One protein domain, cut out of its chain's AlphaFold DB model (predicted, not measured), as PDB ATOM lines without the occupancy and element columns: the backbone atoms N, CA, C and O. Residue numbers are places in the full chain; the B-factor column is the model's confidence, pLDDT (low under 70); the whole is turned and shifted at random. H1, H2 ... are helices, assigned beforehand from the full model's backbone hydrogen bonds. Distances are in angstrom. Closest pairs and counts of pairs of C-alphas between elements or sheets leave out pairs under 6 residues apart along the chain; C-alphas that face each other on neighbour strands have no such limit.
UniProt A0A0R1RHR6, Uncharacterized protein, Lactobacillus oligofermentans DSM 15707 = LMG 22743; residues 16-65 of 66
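This is residues 16 to 65 of the 66 residues of an uncharacterized protein of Lactobacillus oligofermentans DSM 15707 = LMG 22743 (UniProt A0A0R1RHR6). One long helix, H3, runs the length of the model, and two shorter helices, H1 and H2, joined by a tight turn into an L, pack on one stretch of it near Gly 52. The end of H3, from residue 60 on, sticks out beyond this three-helix core, and the loop of residues 38 to 44 sticks out as well. The printed part has 50 residues with three named helices, in the order H1, H2, H3 along the chain, and no named strand; its class is all helix. It is compact, with a radius of gyration of the C-alphas of 10.9 A and spans of 34 by 25 by 15 A.

Begin with the longest helix, H3, residues 45 to 64: find C-alpha 45 at (31.873, 42.016, -31.837) and follow the falling x to C-alpha 64 at (5.261, 49.497, -39.311), 28.6 A away. H2 is residues 27 to 37, and its first and last C-alphas are 15.2 A apart. H1 is residues 16 to 24; it starts at C-alpha 16, (25.970, 39.998, -23.516), and measures 12.5 A from first to last C-alpha.

Look first at Gly 52 in H3. H2 touches H3, with the C-alphas of Thr 33 and Gly 52 the closest at 5.6 A; the two run opposite ways at a steep tilt of 56 degrees. H3 touches H2 with residues 48 to 56 alone. H1 touches H3 too, and there the closest C-alphas are those of Ile 24 and Gly 52, 5.8 A apart. These two run the same way at a steep tilt of 42 degrees, and H3 touches H1 with residues 49 to 56 alone. H1 and H2 only just touch, with 3 pairs of C-alphas within 8 A, and touch only at the corner by their link; the closest are the C-alphas of Ile 24 and Trp 30, 5.2 A apart. Their lines are about perpendicular, at 81 degrees. In H1, H2 and H3 every O i to N i+4 pair is within hydrogen-bond range.

The two C-alphas farthest apart are those of Ser 42 and Gly 65, at 34.3 A. Both lie in stretches that stand free: residues 38 to 44, and residues 60 to 65, of which 60 to 64 belong to H3. Without these stretches the body spans 22 by 16 by 14 A. The link from H1 to H2 is tight, with 2 residues, and the one from H2 to H3 is short, with 7. The printed part has no cut. The mean pLDDT of the printed part is 95.4, and no printed residue is under 70.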
ATOM      1  N   ASP A  16      25.788  39.145 -22.333       92.56
ATOM      2  CA  ASP A  16      25.970  39.998 -23.516       92.56
ATOM      3  C   ASP A  16      26.156  39.184 -24.805       92.56
ATOM      4  O   ASP A  16      25.742  39.589 -25.889       92.56
ATOM      5  N   GLY A  17      26.774  38.004 -24.708       92.75
ATOM      6  CA  GLY A  17      26.893  37.106 -25.847       92.75
ATOM      7  C   GLY A  17      25.561  36.452 -26.219       92.75
ATOM      8  O   GLY A  17      25.302  36.261 -27.406       92.75
ATOM      9  N   HIS A  18      24.693  36.158 -25.247       93.38
ATOM     10  CA  HIS A  18      23.311  35.758 -25.523       93.38
ATOM     11  C   HIS A  18      22.523  36.884 -26.201       93.38
ATOM     12  O   HIS A  18      21.905  36.633 -27.230       93.38
ATOM     13  N   GLU A  19      22.612  38.118 -25.701       93.94
ATOM     14  CA  GLU A  19      21.943  39.286 -26.295       93.94
ATOM     15  C   GLU A  19      22.402  39.544 -27.740       93.94
ATOM     16  O   GLU A  19      21.588  39.759 -28.643       93.94
ATOM     17  N   PHE A  20      23.709  39.432 -27.991       95.12
ATOM     18  CA  PHE A  20      24.257  39.485 -29.342       95.12
ATOM     19  C   PHE A  20      23.660  38.395 -30.242       95.12
ATOM     20  O   PHE A  20      23.213  38.683 -31.355       95.12
ATOM     21  N   LEU A  21      23.636  37.143 -29.771       95.50
ATOM     22  CA  LEU A  21      23.075  36.034 -30.541       95.50
ATOM     23  C   LEU A  21      21.586  36.231 -30.818       95.50
ATOM     24  O   LEU A  21      21.156  35.942 -31.928       95.50
ATOM     25  N   ASP A  22      20.811  36.736 -29.865       94.38
ATOM     26  CA  ASP A  22      19.384  36.989 -30.066       94.38
ATOM     27  C   ASP A  22      19.140  38.128 -31.070       94.38
ATOM     28  O   ASP A  22      18.173  38.070 -31.828       94.38
ATOM     29  N   THR A  23      20.064  39.090 -31.169       93.12
ATOM     30  CA  THR A  23      20.021  40.160 -32.179       93.12
ATOM     31  C   THR A  23      20.283  39.629 -33.593       93.12
ATOM     32  O   THR A  23      19.565  39.979 -34.525       93.12
ATOM     33  N   ILE A  24      21.304  38.781 -33.782       95.12
ATOM     34  CA  ILE A  24      21.744  38.345 -35.122       95.12
ATOM     35  C   ILE A  24      21.301  36.927 -35.521       95.12
ATOM     36  O   ILE A  24      21.651  36.479 -36.609       95.12
ATOM     37  N   ARG A  25      20.582  36.179 -34.672       94.88
ATOM     38  CA  ARG A  25      20.151  34.796 -34.972       94.88
ATOM     39  C   ARG A  25      19.177  34.728 -36.141       94.88
ATOM     40  O   ARG A  25      19.153  33.711 -36.837       94.88
ATOM     41  N   ASP A  26      18.358  35.759 -36.326       95.56
ATOM     42  CA  ASP A  26      17.413  35.797 -37.433       95.56
ATOM     43  C   ASP A  26      18.162  35.772 -38.789       95.56
ATOM     44  O   ASP A  26      19.075  36.581 -39.002       95.56
ATOM     45  N   PRO A  27      17.826  34.855 -39.721       97.06
ATOM     46  CA  PRO A  27      18.551  34.718 -40.983       97.06
ATOM     47  C   PRO A  27      18.540  35.976 -41.861       97.06
ATOM     48  O   PRO A  27      19.535  36.243 -42.546       97.06
ATOM     49  N   GLU A  28      17.441  36.736 -41.865       96.62
ATOM     50  CA  GLU A  28      17.320  37.967 -42.646       96.62
ATOM     51  C   GLU A  28      18.205  39.062 -42.044       96.62
ATOM     52  O   GLU A  28      19.011  39.670 -42.764       96.62
ATOM     53  N   VAL A  29      18.144  39.242 -40.719       97.81
ATOM     54  CA  VAL A  29      19.017  40.175 -39.989       97.81
ATOM     55  C   VAL A  29      20.489  39.827 -40.222       97.81
ATOM     56  O   VAL A  29      21.292  40.701 -40.572       97.81
ATOM     57  N   TRP A  30      20.861  38.547 -40.112       97.56
ATOM     58  CA  TRP A  30      22.245  38.109 -40.286       97.56
ATOM     59  C   TRP A  30      22.776  38.334 -41.701       97.56
ATOM     60  O   TRP A  30      23.902  38.803 -41.889       97.56
ATOM     61  N   SER A  31      21.978  37.996 -42.716       97.88
ATOM     62  CA  SER A  31      22.370  38.157 -44.118       97.88
ATOM     63  C   SER A  31      22.640  39.626 -44.458       97.88
ATOM     64  O   SER A  31      23.687  39.957 -45.022       97.88
ATOM     65  N   ASN A  32      21.743  40.519 -44.032       97.88
ATOM     66  CA  ASN A  32      21.881  41.958 -44.240       97.88
ATOM     67  C   ASN A  32      23.071  42.539 -43.462       97.88
ATOM     68  O   ASN A  32      23.857  43.300 -44.030       97.88
ATOM     69  N   THR A  33      23.269  42.114 -42.211       97.69
ATOM     70  CA  THR A  33      24.427  42.509 -41.388       97.69
ATOM     71  C   THR A  33      25.744  42.144 -42.075       97.69
ATOM     72  O   THR A  33      26.607  43.002 -42.258       97.69
ATOM     73  N   LYS A  34      25.884  40.899 -42.552       96.62
ATOM     74  CA  LYS A  34      27.074  40.458 -43.303       96.62
ATOM     75  C   LYS A  34      27.297  41.260 -44.577       96.62
ATOM     76  O   LYS A  34      28.437  41.571 -44.906       96.62
ATOM     77  N   LYS A  35      26.227  41.589 -45.302       97.31
ATOM     78  CA  LYS A  35      26.325  42.383 -46.531       97.31
ATOM     79  C   LYS A  35      26.905  43.769 -46.247       97.31
ATOM     80  O   LYS A  35      27.811  44.190 -46.960       97.31
ATOM     81  N   ILE A  36      26.442  44.433 -45.185       96.19
ATOM     82  CA  ILE A  36      26.968  45.737 -44.746       96.19
ATOM     83  C   ILE A  36      28.442  45.618 -44.334       96.19
ATOM     84  O   ILE A  36      29.264  46.445 -44.715       96.19
ATOM     85  N   LEU A  37      28.786  44.558 -43.602       96.38
ATOM     86  CA  LEU A  37      30.137  44.311 -43.100       96.38
ATOM     87  C   LEU A  37      31.139  43.832 -44.158       96.38
ATOM     88  O   LEU A  37      32.335  43.856 -43.895       96.38
ATOM     89  N   SER A  38      30.686  43.404 -45.338       96.31
ATOM     90  CA  SER A  38      31.520  42.712 -46.336       96.31
ATOM     91  C   SER A  38      32.734  43.500 -46.848       96.31
ATOM     92  O   SER A  38      33.659  42.904 -47.393       96.31
ATOM     93  N   HIS A  39      32.752  44.819 -46.654       93.69
ATOM     94  CA  HIS A  39      33.854  45.702 -47.045       93.69
ATOM     95  C   HIS A  39      34.810  46.049 -45.891       93.69
ATOM     96  O   HIS A  39      35.754  46.810 -46.093       93.69
ATOM     97  N   LEU A  40      34.561  45.536 -44.682       93.81
ATOM     98  CA  LEU A  40      35.353  45.812 -43.486       93.81
ATOM     99  C   LEU A  40      36.161  44.570 -43.100       93.81
ATOM    100  O   LEU A  40      35.603  43.518 -42.803       93.81
ATOM    101  N   GLU A  41      37.486  44.699 -43.070       85.81
ATOM    102  CA  GLU A  41      38.391  43.570 -42.795       85.81
ATOM    103  C   GLU A  41      38.580  43.285 -41.296       85.81
ATOM    104  O   GLU A  41      39.030  42.210 -40.909       85.81
ATOM    105  N   SER A  42      38.266  44.241 -40.421       91.06
ATOM    106  CA  SER A  42      38.450  44.101 -38.973       91.06
ATOM    107  C   SER A  42      37.347  44.831 -38.227       91.06
ATOM    108  O   SER A  42      37.349  46.056 -38.129       91.06
ATOM    109  N   VAL A  43      36.396  44.064 -37.699       93.50
ATOM    110  CA  VAL A  43      35.280  44.582 -36.903       93.50
ATOM    111  C   VAL A  43      35.235  43.896 -35.548       93.50
ATOM    112  O   VAL A  43      35.424  42.685 -35.442       93.50
ATOM    113  N   SER A  44      35.002  44.677 -34.495       94.88
ATOM    114  CA  SER A  44      34.771  44.127 -33.163       94.88
ATOM    115  C   SER A  44      33.380  43.505 -33.083       94.88
ATOM    116  O   SER A  44      32.461  43.889 -33.810       94.88
ATOM    117  N   ILE A  45      33.190  42.597 -32.125       93.56
ATOM    118  CA  ILE A  45      31.873  42.016 -31.837       93.56
ATOM    119  C   ILE A  45      30.823  43.093 -31.516       93.56
ATOM    120  O   ILE A  45      29.680  42.990 -31.947       93.56
ATOM    121  N   SER A  46      31.229  44.174 -30.840       94.25
ATOM    122  CA  SER A  46      30.353  45.310 -30.538       94.25
ATOM    123  C   SER A  46      29.898  46.047 -31.798       94.25
ATOM    124  O   SER A  46      28.730  46.414 -31.899       94.25
ATOM    125  N   THR A  47      30.773  46.213 -32.795       95.62
ATOM    126  CA  THR A  47      30.397  46.789 -34.093       95.62
ATOM    127  C   THR A  47      29.402  45.897 -34.829       95.62
ATOM    128  O   THR A  47      28.420  46.410 -35.364       95.62
ATOM    129  N   VAL A  48      29.610  44.575 -34.824       96.50
ATOM    130  CA  VAL A  48      28.659  43.624 -35.428       96.50
ATOM    131  C   VAL A  48      27.302  43.702 -34.728       96.50
ATOM    132  O   VAL A  48      26.285  43.769 -35.413       96.50
ATOM    133  N   SER A  49      27.288  43.757 -33.391       96.38
ATOM    134  CA  SER A  49      26.062  43.899 -32.596       96.38
ATOM    135  C   SER A  49      25.293  45.169 -32.967       96.38
ATOM    136  O   SER A  49      24.130  45.100 -33.349       96.38
ATOM    137  N   ASN A  50      25.974  46.322 -32.989       96.44
ATOM    138  CA  ASN A  50      25.358  47.607 -33.327       96.44
ATOM    139  C   ASN A  50      24.754  47.623 -34.739       96.44
ATOM    140  O   ASN A  50      23.667  48.164 -34.945       96.44
ATOM    141  N   ILE A  51      25.447  47.034 -35.719       97.12
ATOM    142  CA  ILE A  51      24.931  46.936 -37.090       97.12
ATOM    143  C   ILE A  51      23.738  45.979 -37.144       97.12
ATOM    144  O   ILE A  51      22.746  46.307 -37.790       97.12
ATOM    145  N   GLY A  52      23.800  44.844 -36.441       97.69
ATOM    146  CA  GLY A  52      22.681  43.910 -36.307       97.69
ATOM    147  C   GLY A  52      21.426  44.587 -35.756       97.69
ATOM    148  O   GLY A  52      20.365  44.495 -36.371       97.69
ATOM    149  N   THR A  53      21.559  45.358 -34.674       97.75
ATOM    150  CA  THR A  53      20.463  46.152 -34.100       97.75
ATOM    151  C   THR A  53      19.921  47.179 -35.096       97.75
ATOM    152  O   THR A  53      18.709  47.329 -35.231       97.75
ATOM    153  N   GLY A  54      20.795  47.859 -35.845       97.81
ATOM    154  CA  GLY A  54      20.376  48.798 -36.890       97.81
ATOM    155  C   GLY A  54      19.578  48.131 -38.015       97.81
ATOM    156  O   GLY A  54      18.559  48.663 -38.453       97.81
ATOM    157  N   VAL A  55      20.000  46.942 -38.456       97.94
ATOM    158  CA  VAL A  55      19.278  46.139 -39.454       97.94
ATOM    159  C   VAL A  55      17.920  45.688 -38.920       97.94
ATOM    160  O   VAL A  55      16.926  45.801 -39.636       97.94
ATOM    161  N   LEU A  56      17.870  45.195 -37.680       97.12
ATOM    162  CA  LEU A  56      16.631  44.771 -37.031       97.12
ATOM    163  C   LEU A  56      15.625  45.926 -36.953       97.12
ATOM    164  O   LEU A  56      14.479  45.765 -37.370       97.12
ATOM    165  N   ASN A  57      16.069  47.101 -36.501       96.94
ATOM    166  CA  ASN A  57      15.226  48.294 -36.437       96.94
ATOM    167  C   ASN A  57      14.696  48.686 -37.820       96.94
ATOM    168  O   ASN A  57      13.509  48.938 -37.967       96.94
ATOM    169  N   HIS A  58      15.531  48.630 -38.862       97.12
ATOM    170  CA  HIS A  58      15.097  48.921 -40.233       97.12
ATOM    171  C   HIS A  58      14.028  47.946 -40.755       97.12
ATOM    172  O   HIS A  58      13.144  48.329 -41.520       97.12
ATOM    173  N   ILE A  59      14.101  46.669 -40.367       95.75
ATOM    174  CA  ILE A  59      13.068  45.676 -40.701       95.75
ATOM    175  C   ILE A  59      11.764  46.003 -39.961       95.75
ATOM    176  O   ILE A  59      10.695  45.968 -40.571       95.75
ATOM    177  N   ILE A  60      11.857  46.357 -38.679       95.94
ATOM    178  CA  ILE A  60      10.719  46.771 -37.850       95.94
ATOM    179  C   ILE A  60      10.045  48.023 -38.435       95.94
ATOM    180  O   ILE A  60       8.829  48.028 -38.625       95.94
ATOM    181  N   ASP A  61      10.818  49.043 -38.808       97.25
ATOM    182  CA  ASP A  61      10.312  50.282 -39.408       97.25
ATOM    183  C   ASP A  61       9.529  49.997 -40.696       97.25
ATOM    184  O   ASP A  61       8.380  50.426 -40.844       97.25
ATOM    185  N   LYS A  62      10.085  49.151 -41.577       95.50
ATOM    186  CA  LYS A  62       9.400  48.692 -42.796       95.50
ATOM    187  C   LYS A  62       8.086  47.967 -42.518       95.50
ATOM    188  O   LYS A  62       7.142  48.118 -43.290       95.50
ATOM    189  N   GLN A  63       8.024  47.153 -41.464       94.62
ATOM    190  CA  GLN A  63       6.798  46.444 -41.082       94.62
ATOM    191  C   GLN A  63       5.734  47.396 -40.522       94.62
ATOM    192  O   GLN A  63       4.544  47.163 -40.723       94.62
ATOM    193  N   MET A  64       6.154  48.471 -39.852       95.62
ATOM    194  CA  MET A  64       5.261  49.497 -39.311       95.62
ATOM    195  C   MET A  64       4.825  50.541 -40.354       95.62
ATOM    196  O   MET A  64       3.867  51.273 -40.112       95.62
ATOM    197  N   GLY A  65       5.475  50.581 -41.522       88.38
ATOM    198  CA  GLY A  65       5.150  51.505 -42.609       88.38
ATOM    199  C   GLY A  65       5.811  52.880 -42.484       88.38
ATOM    200  O   GLY A  65       5.275  53.849 -43.026       88.38
TER     201      GLY A  65